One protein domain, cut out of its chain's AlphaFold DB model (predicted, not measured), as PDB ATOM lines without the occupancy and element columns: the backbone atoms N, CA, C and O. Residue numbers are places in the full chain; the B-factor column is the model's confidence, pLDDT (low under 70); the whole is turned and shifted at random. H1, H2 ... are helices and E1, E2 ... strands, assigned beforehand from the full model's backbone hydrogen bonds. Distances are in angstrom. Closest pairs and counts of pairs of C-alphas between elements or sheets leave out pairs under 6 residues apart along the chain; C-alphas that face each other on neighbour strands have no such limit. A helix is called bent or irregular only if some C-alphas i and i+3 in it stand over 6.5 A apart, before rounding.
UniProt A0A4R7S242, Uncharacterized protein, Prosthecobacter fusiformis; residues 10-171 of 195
ATOM      1  N   ALA A  10      27.861 -17.727 -20.207       94.12
ATOM      2  CA  ALA A  10      28.257 -16.602 -19.367       94.12
ATOM      3  C   ALA A  10      27.158 -16.243 -18.350       94.12
ATOM      4  O   ALA A  10      25.997 -16.037 -18.703       94.12
ATOM      5  N   LEU A  11      27.535 -16.138 -17.076       93.75
ATOM      6  CA  LEU A  11      26.694 -15.671 -15.980       93.75
ATOM      7  C   LEU A  11      27.062 -14.235 -15.604       93.75
ATOM      8  O   LEU A  11      28.233 -13.911 -15.395       93.75
ATOM      9  N   THR A  12      26.043 -13.389 -15.456       90.50
ATOM     10  CA  THR A  12      26.222 -12.001 -15.023       90.50
ATOM     11  C   THR A  12      26.362 -11.911 -13.496       90.50
ATOM     12  O   THR A  12      25.772 -12.728 -12.777       90.50
ATOM     13  N   PRO A  13      27.098 -10.918 -12.964       86.44
ATOM     14  CA  PRO A  13      27.264 -10.726 -11.519       86.44
ATOM     15  C   PRO A  13      25.955 -10.601 -10.727       86.44
ATOM     16  O   PRO A  13      25.903 -11.029  -9.574       86.44
ATOM     17  N   ASP A  14      24.894 -10.086 -11.350       88.19
ATOM     18  CA  ASP A  14      23.621  -9.832 -10.668       88.19
ATOM     19  C   ASP A  14      22.660 -11.028 -10.715       88.19
ATOM     20  O   ASP A  14      21.810 -11.181  -9.840       88.19
ATOM     21  N   ALA A  15      22.807 -11.918 -11.702       88.69
ATOM     22  CA  ALA A  15      21.869 -13.021 -11.930       88.69
ATOM     23  C   ALA A  15      22.479 -14.421 -11.756       88.69
ATOM     24  O   ALA A  15      21.744 -15.416 -11.781       88.69
ATOM     25  N   TRP A  16      23.800 -14.540 -11.553       94.31
ATOM     26  CA  TRP A  16      24.472 -15.846 -11.486       94.31
ATOM     27  C   TRP A  16      23.877 -16.765 -10.419       94.31
ATOM     28  O   TRP A  16      23.777 -17.971 -10.632       94.31
ATOM     29  N   HIS A  17      23.476 -16.205  -9.273       93.94
ATOM     30  CA  HIS A  17      23.010 -16.983  -8.126       93.94
ATOM     31  C   HIS A  17      21.696 -17.699  -8.431       93.94
ATOM     32  O   HIS A  17      21.563 -18.878  -8.107       93.94
ATOM     33  N   GLY A  18      20.768 -17.013  -9.104       95.94
ATOM     34  CA  GLY A  18      19.487 -17.573  -9.537       95.94
ATOM     35  C   GLY A  18      19.654 -18.603 -10.650       95.94
ATOM     36  O   GLY A  18      19.152 -19.715 -10.526       95.94
ATOM     37  N   ARG A  19      20.432 -18.279 -11.692       96.44
ATOM     38  CA  ARG A  19      20.680 -19.192 -12.821       96.44
ATOM     39  C   ARG A  19      21.377 -20.482 -12.400       96.44
ATOM     40  O   ARG A  19      20.936 -21.568 -12.757       96.44
ATOM     41  N   LEU A  20      22.425 -20.379 -11.585       97.69
ATOM     42  CA  LEU A  20      23.128 -21.552 -11.071       97.69
ATOM     43  C   LEU A  20      22.206 -22.418 -10.200       97.69
ATOM     44  O   LEU A  20      22.245 -23.645 -10.275       97.69
ATOM     45  N   ALA A  21      21.363 -21.785  -9.381       97.88
ATOM     46  CA  ALA A  21      20.394 -22.480  -8.548       97.88
ATOM     47  C   ALA A  21      19.319 -23.199  -9.368       97.88
ATOM     48  O   ALA A  21      19.012 -24.354  -9.079       97.88
ATOM     49  N   GLU A  22      18.781 -22.548 -10.397       98.06
ATOM     50  CA  GLU A  22      17.821 -23.126 -11.339       98.06
ATOM     51  C   GLU A  22      18.388 -24.408 -11.964       98.06
ATOM     52  O   GLU A  22      17.806 -25.479 -11.796       98.06
ATOM     53  N   THR A  23      19.585 -24.347 -12.553       98.06
ATOM     54  CA  THR A  23      20.238 -25.530 -13.135       98.06
ATOM     55  C   THR A  23      20.464 -26.626 -12.093       98.06
ATOM     56  O   THR A  23      20.083 -27.777 -12.299       98.06
ATOM     57  N   CYS A  24      21.029 -26.293 -10.927       98.31
ATOM     58  CA  CYS A  24      21.269 -27.286  -9.879       98.31
ATOM     59  C   CYS A  24      19.973 -27.935  -9.365       98.31
ATOM     60  O   CYS A  24      19.954 -29.131  -9.077       98.31
ATOM     61  N   THR A  25      18.894 -27.167  -9.215       98.25
ATOM     62  CA  THR A  25      17.611 -27.685  -8.721       98.25
ATOM     63  C   THR A  25      16.914 -28.562  -9.752       98.25
ATOM     64  O   THR A  25      16.418 -29.618  -9.365       98.25
ATOM     65  N   GLN A  26      16.955 -28.203 -11.039       98.12
ATOM     66  CA  GLN A  26      16.463 -29.040 -12.137       98.12
ATOM     67  C   GLN A  26      17.189 -30.391 -12.174       98.12
ATOM     68  O   GLN A  26      16.550 -31.440 -12.159       98.12
ATOM     69  N   MET A  27      18.523 -30.402 -12.094       97.69
ATOM     70  CA  MET A  27      19.282 -31.661 -12.062       97.69
ATOM     71  C   MET A  27      18.948 -32.520 -10.832       97.69
ATOM     72  O   MET A  27      18.896 -33.747 -10.916       97.69
ATOM     73  N   LEU A  28      18.674 -31.891  -9.685       98.19
ATOM     74  CA  LEU A  28      18.273 -32.583  -8.457       98.19
ATOM     75  C   LEU A  28      16.858 -33.182  -8.498       98.19
ATOM     76  O   LEU A  28      16.501 -33.922  -7.580       98.19
ATOM     77  N   GLN A  29      16.057 -32.892  -9.528       97.56
ATOM     78  CA  GLN A  29      14.802 -33.609  -9.779       97.56
ATOM     79  C   GLN A  29      15.062 -35.016 -10.336       97.56
ATOM     80  O   GLN A  29      14.260 -35.917 -10.120       97.56
ATOM     81  N   GLN A  30      16.199 -35.214 -11.008       97.25
ATOM     82  CA  GLN A  30      16.575 -36.476 -11.654       97.25
ATOM     83  C   GLN A  30      17.666 -37.233 -10.888       97.25
ATOM     84  O   GLN A  30      17.757 -38.457 -10.961       97.25
ATOM     85  N   LYS A  31      18.512 -36.516 -10.140       97.31
ATOM     86  CA  LYS A  31      19.657 -37.071  -9.411       97.31
ATOM     87  C   LYS A  31      19.508 -36.837  -7.910       97.31
ATOM     88  O   LYS A  31      19.135 -35.762  -7.454       97.31
ATOM     89  N   ARG A  32      19.887 -37.831  -7.099       97.31
ATOM     90  CA  ARG A  32      19.866 -37.709  -5.626       97.31
ATOM     91  C   ARG A  32      20.861 -36.663  -5.105       97.31
ATOM     92  O   ARG A  32      20.613 -36.012  -4.089       97.31
ATOM     93  N   GLN A  33      22.014 -36.576  -5.758       98.25
ATOM     94  CA  GLN A  33      23.123 -35.698  -5.414       98.25
ATOM     95  C   GLN A  33      23.837 -35.283  -6.699       98.25
ATOM     96  O   GLN A  33      23.941 -36.099  -7.611       98.25
ATOM     97  N   ILE A  34      24.330 -34.047  -6.739       98.50
ATOM     98  CA  ILE A  34      25.115 -33.505  -7.851       98.50
ATOM     99  C   ILE A  34      26.427 -32.881  -7.360       98.50
ATOM    100  O   ILE A  34      26.535 -32.464  -6.199       98.50
ATOM    101  N   ILE A  35      27.408 -32.792  -8.253       98.62
ATOM    102  CA  ILE A  35      28.729 -32.198  -8.062       98.62
ATOM    103  C   ILE A  35      28.832 -30.913  -8.890       98.62
ATOM    104  O   ILE A  35      28.866 -30.947 -10.120       98.62
ATOM    105  N   LEU A  36      28.950 -29.785  -8.193       98.62
ATOM    106  CA  LEU A  36      29.328 -28.493  -8.757       98.62
ATOM    107  C   LEU A  36      30.834 -28.288  -8.573       98.62
ATOM    108  O   LEU A  36      31.305 -28.111  -7.447       98.62
ATOM    109  N   CYS A  37      31.591 -28.262  -9.661       98.00
ATOM    110  CA  CYS A  37      32.987 -27.850  -9.636       98.00
ATOM    111  C   CYS A  37      33.095 -26.331  -9.732       98.00
ATOM    112  O   CYS A  37      32.527 -25.729 -10.634       98.00
ATOM    113  N   ILE A  38      33.865 -25.710  -8.841       97.81
ATOM    114  CA  ILE A  38      34.289 -24.314  -8.980       97.81
ATOM    115  C   ILE A  38      35.773 -24.318  -9.325       97.81
ATOM    116  O   ILE A  38      36.606 -24.682  -8.489       97.81
ATOM    117  N   THR A  39      36.091 -23.887 -10.544       96.00
ATOM    118  CA  THR A  39      37.454 -23.840 -11.088       96.00
ATOM    119  C   THR A  39      37.856 -22.419 -11.502       96.00
ATOM    120  O   THR A  39      37.113 -21.464 -11.284       96.00
ATOM    121  N   GLY A  40      39.079 -22.268 -12.005       94.44
ATOM    122  CA  GLY A  40      39.722 -21.014 -12.396       94.44
ATOM    123  C   GLY A  40      41.115 -20.870 -11.781       94.44
ATOM    124  O   GLY A  40      41.477 -21.583 -10.836       94.44
ATOM    125  N   LYS A  41      41.905 -19.914 -12.270       93.62
ATOM    126  CA  LYS A  41      43.249 -19.597 -11.753       93.62
ATOM    127  C   LYS A  41      43.304 -19.265 -10.255       93.62
ATOM    128  O   LYS A  41      42.313 -18.948  -9.581       93.62
ATOM    129  N   SER A  42      44.509 -19.347  -9.687       91.44
ATOM    130  CA  SER A  42      44.764 -18.824  -8.338       91.44
ATOM    131  C   SER A  42      44.454 -17.324  -8.295       91.44
ATOM    132  O   SER A  42      44.747 -16.606  -9.248       91.44
ATOM    133  N   GLY A  43      43.829 -16.860  -7.210       90.38
ATOM    134  CA  GLY A  43      43.389 -15.464  -7.064       90.38
ATOM    135  C   GLY A  43      41.976 -15.164  -7.587       90.38
ATOM    136  O   GLY A  43      41.401 -14.151  -7.204       90.38
ATOM    137  N   ALA A  44      41.348 -16.072  -8.347       92.56
ATOM    138  CA  ALA A  44      40.007 -15.863  -8.918       92.56
ATOM    139  C   ALA A  44      38.845 -15.860  -7.893       92.56
ATOM    140  O   ALA A  44      37.702 -15.604  -8.245       92.56
ATOM    141  N   GLY A  45      39.105 -16.158  -6.613       93.44
ATOM    142  CA  GLY A  45      38.079 -16.107  -5.558       93.44
ATOM    143  C   GLY A  45      37.273 -17.396  -5.342       93.44
ATOM    144  O   GLY A  45      36.283 -17.378  -4.614       93.44
ATOM    145  N   LYS A  46      37.709 -18.537  -5.892       95.31
ATOM    146  CA  LYS A  46      36.995 -19.828  -5.792       95.31
ATOM    147  C   LYS A  46      36.641 -20.238  -4.359       95.31
ATOM    148  O   LYS A  46      35.484 -20.515  -4.061       95.31
ATOM    149  N   SER A  47      37.619 -20.216  -3.451       94.44
ATOM    150  CA  SER A  47      37.409 -20.548  -2.036       94.44
ATOM    151  C   SER A  47      36.464 -19.558  -1.344       94.44
ATOM    152  O   SER A  47      35.715 -19.939  -0.444       94.44
ATOM    153  N   THR A  48      36.457 -18.288  -1.766       94.81
ATOM    154  CA  THR A  48      35.509 -17.276  -1.271       94.81
ATOM    155  C   THR A  48      34.088 -17.623  -1.699       94.81
ATOM    156  O   THR A  48      33.200 -17.681  -0.848       94.81
ATOM    157  N   LEU A  49      33.881 -17.947  -2.976       95.88
ATOM    158  CA  LEU A  49      32.578 -18.370  -3.484       95.88
ATOM    159  C   LEU A  49      32.113 -19.686  -2.841       95.88
ATOM    160  O   LEU A  49      30.984 -19.775  -2.369       95.88
ATOM    161  N   GLY A  50      32.993 -20.681  -2.712       96.56
ATOM    162  CA  GLY A  50      32.683 -21.929  -2.012       96.56
ATOM    163  C   GLY A  50      32.248 -21.694  -0.558       96.56
ATOM    164  O   GLY A  50      31.264 -22.273  -0.096       96.56
ATOM    165  N   LYS A  51      32.916 -20.785   0.168       93.94
ATOM    166  CA  LYS A  51      32.499 -20.372   1.522       93.94
ATOM    167  C   LYS A  51      31.147 -19.656   1.518       93.94
ATOM    168  O   LYS A  51      30.364 -19.892   2.441       93.94
ATOM    169  N   LEU A  52      30.870 -18.808   0.526       95.19
ATOM    170  CA  LEU A  52      29.582 -18.128   0.370       95.19
ATOM    171  C   LEU A  52      28.453 -19.151   0.205       95.19
ATOM    172  O   LEU A  52      27.508 -19.129   0.991       95.19
ATOM    173  N   LEU A  53      28.601 -20.097  -0.726       95.75
ATOM    174  CA  LEU A  53      27.632 -21.174  -0.958       95.75
ATOM    175  C   LEU A  53      27.439 -22.039   0.289       95.75
ATOM    176  O   LEU A  53      26.311 -22.349   0.661       95.75
ATOM    177  N   ARG A  54      28.521 -22.368   1.007       94.31
ATOM    178  CA  ARG A  54      28.435 -23.116   2.271       94.31
ATOM    179  C   ARG A  54      27.599 -22.396   3.330       94.31
ATOM    180  O   ARG A  54      26.913 -23.057   4.101       94.31
ATOM    181  N   LYS A  55      27.724 -21.069   3.427       92.62
ATOM    182  CA  LYS A  55      27.056 -20.256   4.455       92.62
ATOM    183  C   LYS A  55      25.615 -19.914   4.077       92.62
ATOM    184  O   LYS A  55      24.736 -20.033   4.921       92.62
ATOM    185  N   LYS A  56      25.393 -19.474   2.837       94.69
ATOM    186  CA  LYS A  56      24.119 -18.902   2.377       94.69
ATOM    187  C   LYS A  56      23.257 -19.870   1.571       94.69
ATOM    188  O   LYS A  56      22.048 -19.690   1.515       94.69
ATOM    189  N   GLY A  57      23.841 -20.929   1.019       96.19
ATOM    190  CA  GLY A  57      23.121 -21.846   0.145       96.19
ATOM    191  C   GLY A  57      22.966 -21.313  -1.280       96.19
ATOM    192  O   GLY A  57      23.568 -20.307  -1.669       96.19
ATOM    193  N   LEU A  58      22.128 -22.008  -2.038       96.75
ATOM    194  CA  LEU A  58      21.547 -21.548  -3.298       96.75
ATOM    195  C   LEU A  58      20.021 -21.484  -3.125       96.75
ATOM    196  O   LEU A  58      19.484 -22.240  -2.308       96.75
ATOM    197  N   PRO A  59      19.299 -20.633  -3.872       97.31
ATOM    198  CA  PRO A  59      17.851 -20.718  -3.980       97.31
ATOM    199  C   PRO A  59      17.413 -22.172  -4.212       97.31
ATOM    200  O   PRO A  59      18.019 -22.903  -4.990       97.31
ATOM    201  N   GLY A  60      16.441 -22.654  -3.437       97.06
ATOM    202  CA  GLY A  60      15.996 -24.055  -3.484       97.06
ATOM    203  C   GLY A  60      16.947 -25.105  -2.872       97.06
ATOM    204  O   GLY A  60      16.539 -26.250  -2.672       97.06
ATOM    205  N   ILE A  61      18.184 -24.755  -2.494       97.69
ATOM    206  CA  ILE A  61      19.157 -25.669  -1.870       97.69
ATOM    207  C   ILE A  61      19.728 -25.044  -0.592       97.69
ATOM    208  O   ILE A  61      20.695 -24.279  -0.599       97.69
ATOM    209  N   SER A  62      19.156 -25.430   0.550       96.94
ATOM    210  CA  SER A  62      19.569 -24.888   1.847       96.94
ATOM    211  C   SER A  62      21.037 -25.205   2.192       96.94
ATOM    212  O   SER A  62      21.532 -26.287   1.851       96.94
ATOM    213  N   PRO A  63      21.730 -24.338   2.964       95.44
ATOM    214  CA  PRO A  63      23.135 -24.529   3.350       95.44
ATOM    215  C   PRO A  63      23.444 -25.917   3.931       95.44
ATOM    216  O   PRO A  63      24.465 -26.535   3.634       95.44
ATOM    217  N   ARG A  64      22.521 -26.469   4.733       94.06
ATOM    218  CA  ARG A  64      22.682 -27.788   5.370       94.06
ATOM    219  C   ARG A  64      22.740 -28.937   4.360       94.06
ATOM    220  O   ARG A  64      23.319 -29.979   4.673       94.06
ATOM    221  N   LYS A  65      22.174 -28.759   3.164       96.94
ATOM    222  CA  LYS A  65      22.203 -29.727   2.059       96.94
ATOM    223  C   LYS A  65      23.424 -29.561   1.151       96.94
ATOM    224  O   LYS A  65      23.594 -30.387   0.260       96.94
ATOM    225  N   ILE A  66      24.292 -28.585   1.418       97.38
ATOM    226  CA  ILE A  66      25.536 -28.362   0.680       97.38
ATOM    227  C   ILE A  66      26.731 -28.912   1.473       97.38
ATOM    228  O   ILE A  66      26.821 -28.753   2.698       97.38
ATOM    229  N   GLY A  67      27.631 -29.621   0.793       96.94
ATOM    230  CA  GLY A  67      28.966 -29.971   1.284       96.94
ATOM    231  C   GLY A  67      30.014 -29.280   0.421       96.94
ATOM    232  O   GLY A  67      29.901 -29.337  -0.794       96.94
ATOM    233  N   VAL A  68      31.004 -28.617   1.024       97.44
ATOM    234  CA  VAL A  68      32.045 -27.891   0.274       97.44
ATOM    235  C   VAL A  68      33.412 -28.477   0.587       97.44
ATOM    236  O   VAL A  68      33.843 -28.439   1.744       97.44
ATOM    237  N   ILE A  69      34.070 -28.997  -0.445       97.44
ATOM    238  CA  ILE A  69      35.442 -29.498  -0.414       97.44
ATOM    239  C   ILE A  69      36.323 -28.455  -1.096       97.44
ATOM    240  O   ILE A  69      36.174 -28.212  -2.288       97.44
ATOM    241  N   ASP A  70      37.228 -27.845  -0.340       95.94
ATOM    242  CA  ASP A  70      38.154 -26.813  -0.813       95.94
ATOM    243  C   ASP A  70      39.582 -27.335  -0.686       95.94
ATOM    244  O   ASP A  70      40.046 -27.587   0.428       95.94
ATOM    245  N   ASP A  71      40.216 -27.591  -1.832       90.12
ATOM    246  CA  ASP A  71      41.574 -28.138  -1.943       90.12
ATOM    247  C   ASP A  71      41.825 -29.368  -1.043       90.12
ATOM    248  O   ASP A  71      42.733 -29.420  -0.216       90.12
ATOM    249  N   GLY A  72      40.931 -30.361  -1.139       92.94
ATOM    250  CA  GLY A  72      41.016 -31.591  -0.342       92.94
ATOM    251  C   GLY A  72      40.576 -31.435   1.118       92.94
ATOM    252  O   GLY A  72      40.820 -32.324   1.938       92.94
ATOM    253  N   VAL A  73      39.905 -30.332   1.471       95.75
ATOM    254  CA  VAL A  73      39.376 -30.109   2.820       95.75
ATOM    255  C   VAL A  73      37.863 -29.931   2.803       95.75
ATOM    256  O   VAL A  73      37.346 -28.918   2.339       95.75
ATOM    257  N   LEU A  74      37.143 -30.882   3.396       96.00
ATOM    258  CA  LEU A  74      35.713 -30.767   3.665       96.00
ATOM    259  C   LEU A  74      35.486 -30.059   5.006       96.00
ATOM    260  O   LEU A  74      35.998 -30.478   6.048       96.00
ATOM    261  N   ALA A  75      34.668 -29.010   4.994       88.62
ATOM    262  CA  ALA A  75      34.191 -28.356   6.209       88.62
ATOM    263  C   ALA A  75      32.825 -28.921   6.632       88.62
ATOM    264  O   ALA A  75      31.841 -28.775   5.905       88.62
ATOM    265  N   VAL A  76      32.757 -29.528   7.819       86.69
ATOM    266  CA  VAL A  76      31.543 -30.145   8.370       86.69
ATOM    267  C   VAL A  76      31.100 -29.376   9.623       86.69
ATOM    268  O   VAL A  76      31.884 -29.281  10.569       86.69
ATOM    269  N   PRO A  77      29.870 -28.830   9.666       82.06
ATOM    270  CA  PRO A  77      29.322 -28.241  10.886       82.06
ATOM    271  C   PRO A  77      29.266 -29.272  12.021       82.06
ATOM    272  O   PRO A  77      28.802 -30.393  11.816       82.06
ATOM    273  N   LEU A  78      29.713 -28.883  13.212       79.12
ATOM    274  CA  LEU A  78      29.720 -29.678  14.435       79.12
ATOM    275  C   LEU A  78      29.020 -28.871  15.539       79.12
ATOM    276  O   LEU A  78      29.419 -27.746  15.823       79.12
ATOM    277  N   LEU A  79      27.960 -29.431  16.131       76.94
ATOM    278  CA  LEU A  79      27.196 -28.817  17.232       76.94
ATOM    279  C   LEU A  79      26.652 -27.399  16.943       76.94
ATOM    280  O   LEU A  79      26.468 -26.600  17.848       76.94
ATOM    281  N   GLY A  80      26.411 -27.054  15.675       68.44
ATOM    282  CA  GLY A  80      25.796 -25.778  15.280       68.44
ATOM    283  C   GLY A  80      26.707 -24.542  15.329       68.44
ATOM    284  O   GLY A  80      26.439 -23.595  14.597       68.44
ATOM    285  N   ILE A  81      27.802 -24.571  16.096       74.12
ATOM    286  CA  ILE A  81      28.733 -23.435  16.258       74.12
ATOM    287  C   ILE A  81      30.182 -23.751  15.865       74.12
ATOM    288  O   ILE A  81      30.933 -22.847  15.506       74.12
ATOM    289  N   PHE A  82      30.583 -25.025  15.843       79.88
ATOM    290  CA  PHE A  82      31.933 -25.431  15.454       79.88
ATOM    291  C   PHE A  82      31.963 -25.979  14.026       79.88
ATOM    292  O   PHE A  82      30.959 -26.416  13.464       79.88
ATOM    293  N   THR A  83      33.135 -25.955  13.394       83.75
ATOM    294  CA  THR A  83      33.356 -26.588  12.087       83.75
ATOM    295  C   THR A  83      34.527 -27.549  12.188       83.75
ATOM    296  O   THR A  83      35.669 -27.128  12.369       83.75
ATOM    297  N   ARG A  84      34.263 -28.845  12.015       90.19
ATOM    298  CA  ARG A  84      35.307 -29.861  11.877       90.19
ATOM    299  C   ARG A  84      35.840 -29.845  10.445       90.19
ATOM    300  O   ARG A  84      35.069 -29.833   9.487       90.19
ATOM    301  N   ARG A  85      37.167 -29.862  10.292       93.38
ATOM    302  CA  ARG A  85      37.837 -29.964   8.985       93.38
ATOM    303  C   ARG A  85      38.275 -31.404   8.753       93.38
ATOM    304  O   ARG A  85      39.141 -31.901   9.466       93.38
ATOM    305  N   ILE A  86      37.690 -32.057   7.756       94.81
ATOM    306  CA  ILE A  86      38.113 -33.377   7.286       94.81
ATOM    307  C   ILE A  86      39.059 -33.155   6.112       94.81
ATOM    308  O   ILE A  86      38.691 -32.483   5.149       94.81
ATOM    309  N   LYS A  87      40.282 -33.673   6.203       96.06
ATOM    310  CA  LYS A  87      41.314 -33.503   5.176       96.06
ATOM    311  C   LYS A  87      41.555 -34.835   4.476       96.06
ATOM    312  O   LYS A  87      41.663 -35.856   5.144       96.06
ATOM    313  N   SER A  88      41.702 -34.806   3.159       93.06
ATOM    314  CA  SER A  88      42.280 -35.902   2.384       93.06
ATOM    315  C   SER A  88      43.446 -35.353   1.577       93.06
ATOM    316  O   SER A  88      43.311 -34.329   0.913       93.06
ATOM    317  N   ARG A  89      44.589 -36.038   1.647       86.00
ATOM    318  CA  ARG A  89      45.787 -35.704   0.867       86.00
ATOM    319  C   ARG A  89      45.865 -36.454  -0.461       86.00
ATOM    320  O   ARG A  89      46.855 -36.277  -1.162       86.00
ATOM    321  N   SER A  90      44.849 -37.260  -0.791       86.62
ATOM    322  CA  SER A  90      44.810 -38.015  -2.043       86.62
ATOM    323  C   SER A  90      45.086 -37.082  -3.224       86.62
ATOM    324  O   SER A  90      44.453 -36.029  -3.355       86.62
ATOM    325  N   GLN A  91      46.076 -37.457  -4.027       82.50
ATOM    326  CA  GLN A  91      46.397 -36.832  -5.311       82.50
ATOM    327  C   GLN A  91      45.927 -37.702  -6.478       82.50
ATOM    328  O   GLN A  91      46.152 -37.352  -7.633       82.50
ATOM    329  N   GLU A  92      45.289 -38.826  -6.165       91.38
ATOM    330  CA  GLU A  92      44.812 -39.794  -7.130       91.38
ATOM    331  C   GLU A  92      43.350 -39.533  -7.453       91.38
ATOM    332  O   GLU A  92      42.567 -39.033  -6.636       91.38
ATOM    333  N   ARG A  93      42.977 -39.910  -8.669       95.19
ATOM    334  CA  ARG A  93      41.601 -39.860  -9.127       95.19
ATOM    335  C   ARG A  93      40.777 -40.879  -8.344       95.19
ATOM    336  O   ARG A  93      40.846 -42.072  -8.597       95.19
ATOM    337  N   ASP A  94      40.014 -40.384  -7.376       95.94
ATOM    338  CA  ASP A  94      39.236 -41.195  -6.435       95.94
ATOM    339  C   ASP A  94      37.757 -40.795  -6.384       95.94
ATOM    340  O   ASP A  94      37.016 -41.258  -5.518       95.94
ATOM    341  N   ASN A  95      37.326 -39.887  -7.266       96.69
ATOM    342  CA  ASN A  95      35.969 -39.350  -7.324       96.69
ATOM    343  C   ASN A  95      35.446 -38.887  -5.945       96.69
ATOM    344  O   ASN A  95      34.271 -39.040  -5.613       96.69
ATOM    345  N   LEU A  96      36.336 -38.306  -5.125       96.50
ATOM    346  CA  LEU A  96      36.065 -37.813  -3.769       96.50
ATOM    347  C   LEU A  96      35.695 -38.915  -2.755       96.50
ATOM    348  O   LEU A  96      35.146 -38.596  -1.693       96.50
ATOM    349  N   ALA A  97      36.047 -40.180  -3.025       96.38
ATOM    350  CA  ALA A  97      35.765 -41.338  -2.171       96.38
ATOM    351  C   ALA A  97      36.034 -41.110  -0.665       96.38
ATOM    352  O   ALA A  97      35.152 -41.422   0.144       96.38
ATOM    353  N   PRO A  98      37.151 -40.472  -0.246       96.25
ATOM    354  CA  PRO A  98      37.437 -40.223   1.173       96.25
ATOM    355  C   PRO A  98      36.390 -39.374   1.915       96.25
ATOM    356  O   PRO A  98      36.362 -39.354   3.145       96.25
ATOM    357  N   PHE A  99      35.531 -38.646   1.197       96.75
ATOM    358  CA  PHE A  99      34.526 -37.758   1.782       96.75
ATOM    359  C   PHE A  99      33.105 -38.334   1.766       96.75
ATOM    360  O   PHE A  99      32.220 -37.754   2.403       96.75
ATOM    361  N   LEU A 100      32.862 -39.462   1.087       95.00
ATOM    362  CA  LEU A 100      31.510 -39.972   0.806       95.00
ATOM    363  C   LEU A 100      30.651 -40.147   2.061       95.00
ATOM    364  O   LEU A 100      29.481 -39.751   2.072       95.00
ATOM    365  N   HIS A 101      31.235 -40.656   3.149       95.00
ATOM    366  CA  HIS A 101      30.531 -40.826   4.421       95.00
ATOM    367  C   HIS A 101      29.912 -39.509   4.925       95.00
ATOM    368  O   HIS A 101      28.743 -39.463   5.316       95.00
ATOM    369  N   PHE A 102      30.667 -38.412   4.848       94.94
ATOM    370  CA  PHE A 102      30.240 -37.087   5.302       94.94
ATOM    371  C   PHE A 102      29.273 -36.404   4.323       94.94
ATOM    372  O   PHE A 102      28.494 -35.529   4.714       94.94
ATOM    373  N   LEU A 103      29.309 -36.801   3.050       96.31
ATOM    374  CA  LEU A 103      28.489 -36.232   1.983       96.31
ATOM    375  C   LEU A 103      27.144 -36.941   1.797       96.31
ATOM    376  O   LEU A 103      26.272 -36.394   1.129       96.31
ATOM    377  N   ARG A 104      26.913 -38.103   2.419       94.94
ATOM    378  CA  ARG A 104      25.729 -38.957   2.186       94.94
ATOM    379  C   ARG A 104      24.370 -38.243   2.274       94.94
ATOM    380  O   ARG A 104      23.431 -38.634   1.593       94.94
ATOM    381  N   ARG A 105      24.242 -37.216   3.122       94.56
ATOM    382  CA  ARG A 105      22.993 -36.444   3.320       94.56
ATOM    383  C   ARG A 105      22.944 -35.120   2.546       94.56
ATOM    384  O   ARG A 105      21.987 -34.354   2.696       94.56
ATOM    385  N   LYS A 106      23.988 -34.813   1.778       97.25
ATOM    386  CA  LYS A 106      24.091 -33.601   0.964       97.25
ATOM    387  C   LYS A 106      23.405 -33.835  -0.376       97.25
ATOM    388  O   LYS A 106      23.447 -34.938  -0.905       97.25
ATOM    389  N   LYS A 107      22.765 -32.796  -0.903       98.25
ATOM    390  CA  LYS A 107      22.227 -32.782  -2.268       98.25
ATOM    391  C   LYS A 107      23.240 -32.181  -3.238       98.25
ATOM    392  O   LYS A 107      23.393 -32.676  -4.339       98.25
ATOM    393  N   LEU A 108      23.975 -31.161  -2.803       98.56
ATOM    394  CA  LEU A 108      24.975 -30.488  -3.623       98.56
ATOM    395  C   LEU A 108      26.358 -30.640  -2.992       98.56
ATOM    396  O   LEU A 108      26.574 -30.239  -1.844       98.56
ATOM    397  N   VAL A 109      27.291 -31.210  -3.744       98.44
ATOM    398  CA  VAL A 109      28.714 -31.250  -3.408       98.44
ATOM    399  C   VAL A 109      29.404 -30.171  -4.228       98.44
ATOM    400  O   VAL A 109      29.458 -30.254  -5.446       98.44
ATOM    401  N   VAL A 110      29.923 -29.147  -3.564       98.38
ATOM    402  CA  VAL A 110      30.746 -28.121  -4.202       98.38
ATOM    403  C   VAL A 110      32.201 -28.537  -4.063       98.38
ATOM    404  O   VAL A 110      32.719 -28.624  -2.946       98.38
ATOM    405  N   TYR A 111      32.861 -28.784  -5.184       97.88
ATOM    406  CA  TYR A 111      34.279 -29.102  -5.234       97.88
ATOM    407  C   TYR A 111      35.061 -27.909  -5.779       97.88
ATOM    408  O   TYR A 111      34.924 -27.527  -6.937       97.88
ATOM    409  N   VAL A 112      35.863 -27.290  -4.921       97.50
ATOM    410  CA  VAL A 112      36.696 -26.139  -5.260       97.50
ATOM    411  C   VAL A 112      38.111 -26.630  -5.539       97.50
ATOM    412  O   VAL A 112      38.833 -27.044  -4.626       97.50
ATOM    413  N   ASN A 113      38.516 -26.576  -6.805       94.69
ATOM    414  CA  ASN A 113      39.875 -26.896  -7.220       94.69
ATOM    415  C   ASN A 113      40.203 -26.224  -8.556       94.69
ATOM    416  O   ASN A 113      39.323 -26.038  -9.384       94.69
ATOM    417  N   SER A 114      41.471 -25.867  -8.773       92.75
ATOM    418  CA  SER A 114      41.903 -25.288 -10.057       92.75
ATOM    419  C   SER A 114      42.119 -26.350 -11.145       92.75
ATOM    420  O   SER A 114      42.225 -26.000 -12.309       92.75
ATOM    421  N   LYS A 115      42.247 -27.625 -10.756       92.62
ATOM    422  CA  LYS A 115      42.494 -28.783 -11.625       92.62
ATOM    423  C   LYS A 115      41.620 -29.962 -11.193       92.62
ATOM    424  O   LYS A 115      42.130 -30.916 -10.590       92.62
ATOM    425  N   PRO A 116      40.290 -29.875 -11.381       94.12
ATOM    426  CA  PRO A 116      39.375 -30.893 -10.885       94.12
ATOM    427  C   PRO A 116      39.639 -32.296 -11.464       94.12
ATOM    428  O   PRO A 116      39.412 -33.286 -10.768       94.12
ATOM    429  N   GLU A 117      40.219 -32.392 -12.664       94.44
ATOM    430  CA  GLU A 117      40.600 -33.628 -13.368       94.44
ATOM    431  C   GLU A 117      41.595 -34.526 -12.625       94.44
ATOM    432  O   GLU A 117      41.719 -35.718 -12.931       94.44
ATOM    433  N   ARG A 118      42.293 -33.972 -11.627       92.81
ATOM    434  CA  ARG A 118      43.198 -34.730 -10.753       92.81
ATOM    435  C   ARG A 118      42.463 -35.695  -9.836       92.81
ATOM    436  O   ARG A 118      43.032 -36.693  -9.420       92.81
ATOM    437  N   ARG A 119      41.223 -35.366  -9.473       95.12
ATOM    438  CA  ARG A 119      40.438 -36.102  -8.471       95.12
ATOM    439  C   ARG A 119      39.139 -36.653  -9.033       95.12
ATOM    440  O   ARG A 119      38.672 -37.673  -8.541       95.12
ATOM    441  N   LEU A 120      38.565 -35.978 -10.023       96.25
ATOM    442  CA  LEU A 120      37.283 -36.311 -10.625       96.25
ATOM    443  C   LEU A 120      37.456 -36.822 -12.053       96.25
ATOM    444  O   LEU A 120      38.338 -36.371 -12.780       96.25
ATOM    445  N   GLU A 121      36.564 -37.717 -12.456       97.00
ATOM    446  CA  GLU A 121      36.381 -38.126 -13.854       97.00
ATOM    447  C   GLU A 121      35.383 -37.242 -14.592       97.00
ATOM    448  O   GLU A 121      35.536 -37.013 -15.785       97.00
ATOM    449  N   ARG A 122      34.363 -36.752 -13.884       97.00
ATOM    450  CA  ARG A 122      33.302 -35.886 -14.405       97.00
ATOM    451  C   ARG A 122      32.688 -35.058 -13.284       97.00
ATOM    452  O   ARG A 122      32.842 -35.378 -12.104       97.00
ATOM    453  N   CYS A 123      31.934 -34.036 -13.654       97.75
ATOM    454  CA  CYS A 123      31.024 -33.344 -12.747       97.75
ATOM    455  C   CYS A 123      29.674 -33.088 -13.421       97.75
ATOM    456  O   CYS A 123      29.498 -33.375 -14.600       97.75
ATOM    457  N   ASP A 124      28.705 -32.603 -12.652       98.25
ATOM    458  CA  ASP A 124      27.380 -32.255 -13.169       98.25
ATOM    459  C   ASP A 124      27.391 -30.826 -13.715       98.25
ATOM    460  O   ASP A 124      26.966 -30.565 -14.836       98.25
ATOM    461  N   VAL A 125      27.952 -29.900 -12.933       98.25
ATOM    462  CA  VAL A 125      28.077 -28.491 -13.302       98.25
ATOM    463  C   VAL A 125      29.513 -28.040 -13.075       98.25
ATOM    464  O   VAL A 125      30.066 -28.250 -11.996       98.25
ATOM    465  N   ALA A 126      30.103 -27.363 -14.052       97.81
ATOM    466  CA  ALA A 126      31.375 -26.674 -13.905       97.81
ATOM    467  C   ALA A 126      31.166 -25.158 -13.950       97.81
ATOM    468  O   ALA A 126      30.676 -24.617 -14.932       97.81
ATOM    469  N   LEU A 127      31.565 -24.461 -12.892       97.62
ATOM    470  CA  LEU A 127      31.581 -23.008 -12.801       97.62
ATOM    471  C   LEU A 127      33.028 -22.518 -12.855       97.62
ATOM    472  O   LEU A 127      33.796 -22.682 -11.900       97.62
ATOM    473  N   ARG A 128      33.405 -21.907 -13.971       96.31
ATOM    474  CA  ARG A 128      34.717 -21.300 -14.173       96.31
ATOM    475  C   ARG A 128      34.679 -19.862 -13.680       96.31
ATOM    476  O   ARG A 128      33.960 -19.022 -14.221       96.31
ATOM    477  N   LEU A 129      35.455 -19.575 -12.643       95.12
ATOM    478  CA  LEU A 129      35.645 -18.206 -12.190       95.12
ATOM    479  C   LEU A 129      36.733 -17.540 -13.009       95.12
ATOM    480  O   LEU A 129      37.898 -17.939 -12.957       95.12
ATOM    481  N   ARG A 130      36.330 -16.495 -13.721       92.25
ATOM    482  CA  ARG A 130      37.208 -15.637 -14.502       92.25
ATOM    483  C   ARG A 130      37.378 -14.308 -13.786       92.25
ATOM    484  O   ARG A 130      36.507 -13.861 -13.042       92.25
ATOM    485  N   LEU A 131      38.536 -13.701 -13.976       91.06
ATOM    486  CA  LEU A 131      38.848 -12.394 -13.429       91.06
ATOM    487  C   LEU A 131      39.892 -11.743 -14.338       91.06
ATOM    488  O   LEU A 131      40.791 -12.468 -14.774       91.06
ATOM    489  N   PRO A 132      39.810 -10.426 -14.604       91.56
ATOM    490  CA  PRO A 132      40.879  -9.712 -15.289       91.56
ATOM    491  C   PRO A 132      42.221  -9.959 -14.600       91.56
ATOM    492  O   PRO A 132      42.298 -10.018 -13.364       91.56
ATOM    493  N   GLU A 133      43.264 -10.156 -15.399       92.50
ATOM    494  CA  GLU A 133      44.582 -10.571 -14.917       92.50
ATOM    495  C   GLU A 133      45.192  -9.517 -13.985       92.50
ATOM    496  O   GLU A 133      45.812  -9.868 -12.983       92.50
ATOM    497  N   GLU A 134      44.919  -8.237 -14.232       92.12
ATOM    498  CA  GLU A 134      45.357  -7.098 -13.422       92.12
ATOM    499  C   GLU A 134      44.773  -7.181 -12.005       92.12
ATOM    500  O   GLU A 134      45.501  -7.155 -11.009       92.12
ATOM    501  N   ILE A 135      43.455  -7.386 -11.905       92.12
ATOM    502  CA  ILE A 135      42.751  -7.530 -10.624       92.12
ATOM    503  C   ILE A 135      43.198  -8.811  -9.908       92.12
ATOM    504  O   ILE A 135      43.345  -8.844  -8.683       92.12
ATOM    505  N   ARG A 136      43.438  -9.894 -10.657       93.31
ATOM    506  CA  ARG A 136      43.929 -11.164 -10.111       93.31
ATOM    507  C   ARG A 136      45.339 -11.031  -9.539       93.31
ATOM    508  O   ARG A 136      45.591 -11.566  -8.456       93.31
ATOM    509  N   ALA A 137      46.231 -10.326 -10.234       93.69
ATOM    510  CA  ALA A 137      47.587 -10.037  -9.781       93.69
ATOM    511  C   ALA A 137      47.562  -9.227  -8.484       93.69
ATOM    512  O   ALA A 137      48.190  -9.629  -7.503       93.69
ATOM    513  N   GLN A 138      46.773  -8.146  -8.450       92.69
ATOM    514  CA  GLN A 138      46.604  -7.314  -7.261       92.69
ATOM    515  C   GLN A 138      46.135  -8.144  -6.058       92.69
ATOM    516  O   GLN A 138      46.817  -8.187  -5.034       92.69
ATOM    517  N   ARG A 139      45.037  -8.900  -6.206       91.25
ATOM    518  CA  ARG A 139      44.497  -9.746  -5.125       91.25
ATOM    519  C   ARG A 139      45.498 -10.775  -4.607       91.25
ATOM    520  O   ARG A 139      45.475 -11.105  -3.425       91.25
ATOM    521  N   LEU A 140      46.330 -11.344  -5.480       91.94
ATOM    522  CA  LEU A 140      47.345 -12.309  -5.056       91.94
ATOM    523  C   LEU A 140      48.457 -11.639  -4.253       91.94
ATOM    524  O   LEU A 140      48.812 -12.170  -3.204       91.94
ATOM    525  N   ARG A 141      48.965 -10.488  -4.713       92.62
ATOM    526  CA  ARG A 141      50.006  -9.717  -4.013       92.62
ATOM    527  C   ARG A 141      49.550  -9.244  -2.633       92.62
ATOM    528  O   ARG A 141      50.327  -9.304  -1.693       92.62
ATOM    529  N   GLU A 142      48.294  -8.818  -2.510       91.00
ATOM    530  CA  GLU A 142      47.721  -8.379  -1.230       91.00
ATOM    531  C   GLU A 142      47.514  -9.536  -0.245       91.00
ATOM    532  O   GLU A 142      47.630  -9.360   0.966       91.00
ATOM    533  N   ARG A 143      47.172 -10.729  -0.746       87.44
ATOM    534  CA  ARG A 143      46.777 -11.860   0.102       87.44
ATOM    535  C   ARG A 143      47.950 -12.701   0.588       87.44
ATOM    536  O   ARG A 143      47.907 -13.205   1.708       87.44
ATOM    537  N   ASP A 144      48.928 -12.943  -0.276       86.62
ATOM    538  CA  ASP A 144      49.975 -13.933  -0.055       86.62
ATOM    539  C   ASP A 144      51.361 -13.302  -0.286       86.62
ATOM    540  O   ASP A 144      51.583 -12.651  -1.305       86.62
ATOM    541  N   HIS A 145      52.327 -13.556   0.604       88.88
ATOM    542  CA  HIS A 145      53.717 -13.099   0.423       88.88
ATOM    543  C   HIS A 145      54.355 -13.627  -0.880       88.88
ATOM    544  O   HIS A 145      55.189 -12.963  -1.487       88.88
ATOM    545  N   ASP A 146      53.935 -14.813  -1.337       90.69
ATOM    546  CA  ASP A 146      54.339 -15.448  -2.595       90.69
ATOM    547  C   ASP A 146      53.368 -15.145  -3.755       90.69
ATOM    548  O   ASP A 146      53.395 -15.811  -4.796       90.69
ATOM    549  N   GLY A 147      52.493 -14.144  -3.600       92.00
ATOM    550  CA  GLY A 147      51.413 -13.822  -4.530       92.00
ATOM    551  C   GLY A 147      51.880 -13.578  -5.963       92.00
ATOM    552  O   GLY A 147      51.304 -14.123  -6.906       92.00
ATOM    553  N   GLU A 148      52.972 -12.835  -6.130       92.81
ATOM    554  CA  GLU A 148      53.574 -12.562  -7.439       92.81
ATOM    555  C   GLU A 148      54.096 -13.844  -8.115       92.81
ATOM    556  O   GLU A 148      53.841 -14.084  -9.296       92.81
ATOM    557  N   ALA A 149      54.757 -14.730  -7.362       92.44
ATOM    558  CA  ALA A 149      55.222 -16.014  -7.885       92.44
ATOM    559  C   ALA A 149      54.044 -16.914  -8.305       92.44
ATOM    560  O   ALA A 149      54.080 -17.551  -9.362       92.44
ATOM    561  N   ARG A 150      52.957 -16.929  -7.518       90.75
ATOM    562  CA  ARG A 150      51.716 -17.646  -7.859       90.75
ATOM    563  C   ARG A 150      51.049 -17.089  -9.109       90.75
ATOM    564  O   ARG A 150      50.541 -17.874  -9.915       90.75
ATOM    565  N   PHE A 151      51.039 -15.768  -9.268       93.25
ATOM    566  CA  PHE A 151      50.494 -15.108 -10.448       93.25
ATOM    567  C   PHE A 151      51.245 -15.558 -11.703       93.25
ATOM    568  O   PHE A 151      50.622 -16.130 -12.596       93.25
ATOM    569  N   ARG A 152      52.581 -15.441 -11.709       93.38
ATOM    570  CA  ARG A 152      53.441 -15.868 -12.829       93.38
ATOM    571  C   ARG A 152      53.261 -17.341 -13.179       93.38
ATOM    572  O   ARG A 152      53.058 -17.677 -14.340       93.38
ATOM    573  N   LYS A 153      53.233 -18.224 -12.173       91.69
ATOM    574  CA  LYS A 153      53.029 -19.673 -12.362       91.69
ATOM    575  C   LYS A 153      51.704 -20.021 -13.053       91.69
ATOM    576  O   LYS A 153      51.577 -21.099 -13.624       91.69
ATOM    577  N   THR A 154      50.705 -19.146 -12.957       91.12
ATOM    578  CA  THR A 154      49.346 -19.384 -13.467       91.12
ATOM    579  C   THR A 154      48.949 -18.448 -14.607       91.12
ATOM    580  O   THR A 154      47.818 -18.514 -15.068       91.12
ATOM    581  N   LEU A 155      49.860 -17.597 -15.094       89.44
ATOM    582  CA  LEU A 155      49.568 -16.620 -16.145       89.44
ATOM    583  C   LEU A 155      49.134 -17.299 -17.452       89.44
ATOM    584  O   LEU A 155      48.096 -16.966 -18.017       89.44
ATOM    585  N   HIS A 156      49.886 -18.315 -17.874       87.94
ATOM    586  CA  HIS A 156      49.649 -19.051 -19.122       87.94
ATOM    587  C   HIS A 156      48.910 -20.380 -18.919       87.94
ATOM    588  O   HIS A 156      48.806 -21.179 -19.846       87.94
ATOM    589  N   SER A 157      48.422 -20.667 -17.706       85.69
ATOM    590  CA  SER A 157      47.637 -21.883 -17.489       85.69
ATOM    591  C   SER A 157      46.238 -21.725 -18.077       85.69
ATOM    592  O   SER A 157      45.615 -20.685 -17.872       85.69
ATOM    593  N   SER A 158      45.734 -22.769 -18.735       85.88
ATOM    594  CA  SER A 158      44.344 -22.809 -19.196       85.88
ATOM    595  C   SER A 158      43.362 -22.719 -18.021       85.88
ATOM    596  O   SER A 158      43.612 -23.273 -16.948       85.88
ATOM    597  N   ASP A 159      42.249 -22.021 -18.248       83.31
ATOM    598  CA  ASP A 159      41.088 -21.973 -17.352       83.31
ATOM    599  C   ASP A 159      40.016 -23.009 -17.740       83.31
ATOM    600  O   ASP A 159      38.947 -23.066 -17.129       83.31
ATOM    601  N   GLU A 160      40.269 -23.824 -18.767       86.94
ATOM    602  CA  GLU A 160      39.349 -24.870 -19.203       86.94
ATOM    603  C   GLU A 160      39.169 -25.963 -18.149       86.94
ATOM    604  O   GLU A 160      40.051 -26.274 -17.348       86.94
ATOM    605  N   VAL A 161      37.977 -26.555 -18.151       86.56
ATOM    606  CA  VAL A 161      37.646 -27.658 -17.253       86.56
ATOM    607  C   VAL A 161      38.135 -28.939 -17.921       86.56
ATOM    608  O   VAL A 161      37.587 -29.350 -18.937       86.56
ATOM    609  N   GLY A 162      39.149 -29.587 -17.343       89.75
ATOM    610  CA  GLY A 162      39.747 -30.815 -17.886       89.75
ATOM    611  C   GLY A 162      38.907 -32.090 -17.712       89.75
ATOM    612  O   GLY A 162      39.450 -33.185 -17.828       89.75
ATOM    613  N   ILE A 163      37.617 -31.966 -17.383       93.19
ATOM    614  CA  ILE A 163      36.675 -33.079 -17.206       93.19
ATOM    615  C   ILE A 163      35.329 -32.768 -17.866       93.19
ATOM    616  O   ILE A 163      34.921 -31.606 -17.887       93.19
ATOM    617  N   PRO A 164      34.591 -33.789 -18.329       96.00
ATOM    618  CA  PRO A 164      33.211 -33.628 -18.760       96.00
ATOM    619  C   PRO A 164      32.323 -33.008 -17.676       96.00
ATOM    620  O   PRO A 164      32.420 -33.346 -16.487       96.00
ATOM    621  N   ALA A 165      31.425 -32.132 -18.118       96.38
ATOM    622  CA  ALA A 165      30.365 -31.541 -17.318       96.38
ATOM    623  C   ALA A 165      29.075 -31.494 -18.141       96.38
ATOM    624  O   ALA A 165      29.137 -31.232 -19.341       96.38
ATOM    625  N   ASP A 166      27.925 -31.719 -17.501       96.31
ATOM    626  CA  ASP A 166      26.623 -31.616 -18.175       96.31
ATOM    627  C   ASP A 166      26.298 -30.134 -18.479       96.31
ATOM    628  O   ASP A 166      25.675 -29.820 -19.490       96.31
ATOM    629  N   HIS A 167      26.784 -29.214 -17.635       97.06
ATOM    630  CA  HIS A 167      26.712 -27.766 -17.842       97.06
ATOM    631  C   HIS A 167      28.038 -27.079 -17.510       97.06
ATOM    632  O   HIS A 167      28.673 -27.390 -16.499       97.06
ATOM    633  N   VAL A 168      28.421 -26.085 -18.314       96.81
ATOM    634  CA  VAL A 168      29.593 -25.236 -18.065       96.81
ATOM    635  C   VAL A 168      29.153 -23.777 -18.016       96.81
ATOM    636  O   VAL A 168      28.482 -23.290 -18.921       96.81
ATOM    637  N   PHE A 169      29.553 -23.073 -16.963       96.81
ATOM    638  CA  PHE A 169      29.300 -21.653 -16.767       96.81
ATOM    639  C   PHE A 169      30.605 -20.879 -16.631       96.81
ATOM    640  O   PHE A 169      31.536 -21.336 -15.968       96.81
ATOM    641  N   ASP A 170      30.633 -19.672 -17.181       95.56
ATOM    642  CA  ASP A 170      31.645 -18.663 -16.880       95.56
ATOM    643  C   ASP A 170      31.056 -17.602 -15.959       95.56
ATOM    644  O   ASP A 170      29.973 -17.088 -16.214       95.56
ATOM    645  N   LEU A 171      31.772 -17.242 -14.900       95.00
ATOM    646  CA  LEU A 171      31.366 -16.169 -14.000       95.00
ATOM    647  C   LEU A 171      32.545 -15.245 -13.716       95.00
ATOM    648  O   LEU A 171      33.582 -15.678 -13.209       95.00
TER     649      LEU A 171
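AT A GLANCE: This is residues 10 to 171 of the 195 residues of an uncharacterized protein of Prosthecobacter fusiformis (UniProt A0A4R7S242). One strongly twisted sheet of seven strands runs through the body, with H1 and H2 packed on one face and the short H3 over E2 and E3. H4 and H5 fold into a helical hairpin off the sheet, beyond the end of E6. The printed part has 162 residues with five named helices and seven named strands, in the order H1 E1 H2 E2 E3 E4 H3 E5 E6 H4 H5 E7. The mixed sheet runs E4 E3 E2 E5 E1 E6 E7; the class is mixed, helices and strands. The whole is compact, with a radius of gyration of the C-alphas of 15.5 A and spans of 41 by 32 by 31 A.

HOW THE PARTS SIT: E5, residues 108 to 112, is the parallel neighbour of E2, residues 66 to 70, with N 69 and O 110 at 2.9 A, and of E1, residues 34 to 39, with N 36 and O 109 at 2.8 A. E6, residues 123 to 130, is parallel to E1, with N 37 and O 125 at 2.8 A, and to the edge strand E7, residues 165 to 171, with N 128 and O 169 at 2.8 A. E2, E3, residues 73 to 78, and the edge strand E4, residues 82 to 87, form a meander of two hairpins, each strand the antiparallel neighbour of the one before, with N 70 and O 73 at 2.9 A and N 76 and O 84 at 2.9 A. H1, residues 16 to 30, runs along the strands over E1 and E6 at a height over the sheet of 8.9 A; the closest C-alphas of H1 and E1 are those of Leu 28 and Ile 34, 6.9 A apart. H2, residues 46 to 56, is on the same face, and its closest C-alpha pair with E2 is Arg 54 and Ile 66, 6.2 A; H1 and H2 are apart. H3, residues 97 to 103, is irregular, with C-alphas 98 and 101 7.7 A apart; it lies over E3 and, only just, with 3 of its C-alphas, over E2, at a height of 8.8 A. H4, residues 133 to 143, and H5, residues 147 to 154, are not on the sheet; they touch, closest at the C-alphas of Arg 141 and Gly 147, 4.4 A apart, and run opposite ways at a steep tilt of 42 degrees. E1, H2, E2 and E4, H3, E5 are split strand-helix-strand units, their parallel strands separated by others in the sheet, and E6, H4 H5, E7 is an unsplit one; the three crossovers are right-handed. Every O i to N i+4 pair is within hydrogen-bond range in H2, H4 and H5, 10 of 11 are in H1, and 1 of 3 in H3, where 3 of 4 O i to N i+3 pairs are.

IN THESE COORDINATES: H1 begins at C-alpha 16 (24.472, -15.846, -11.486) and is 22.1 A long. E6 is 18.8 A, E4 16.1 A, E1 16.0 A and H2 15.3 A long. E7 ends at C-alpha 171 (31.366, -16.169, -14.000).

THE WHOLE: The C-alphas farthest apart, those of Gln 30 and His 145, are 45.5 A apart. The printed part has no cut, and no link is long. Mean pLDDT of the printed part is 93.5; residue 80 alone is under 70.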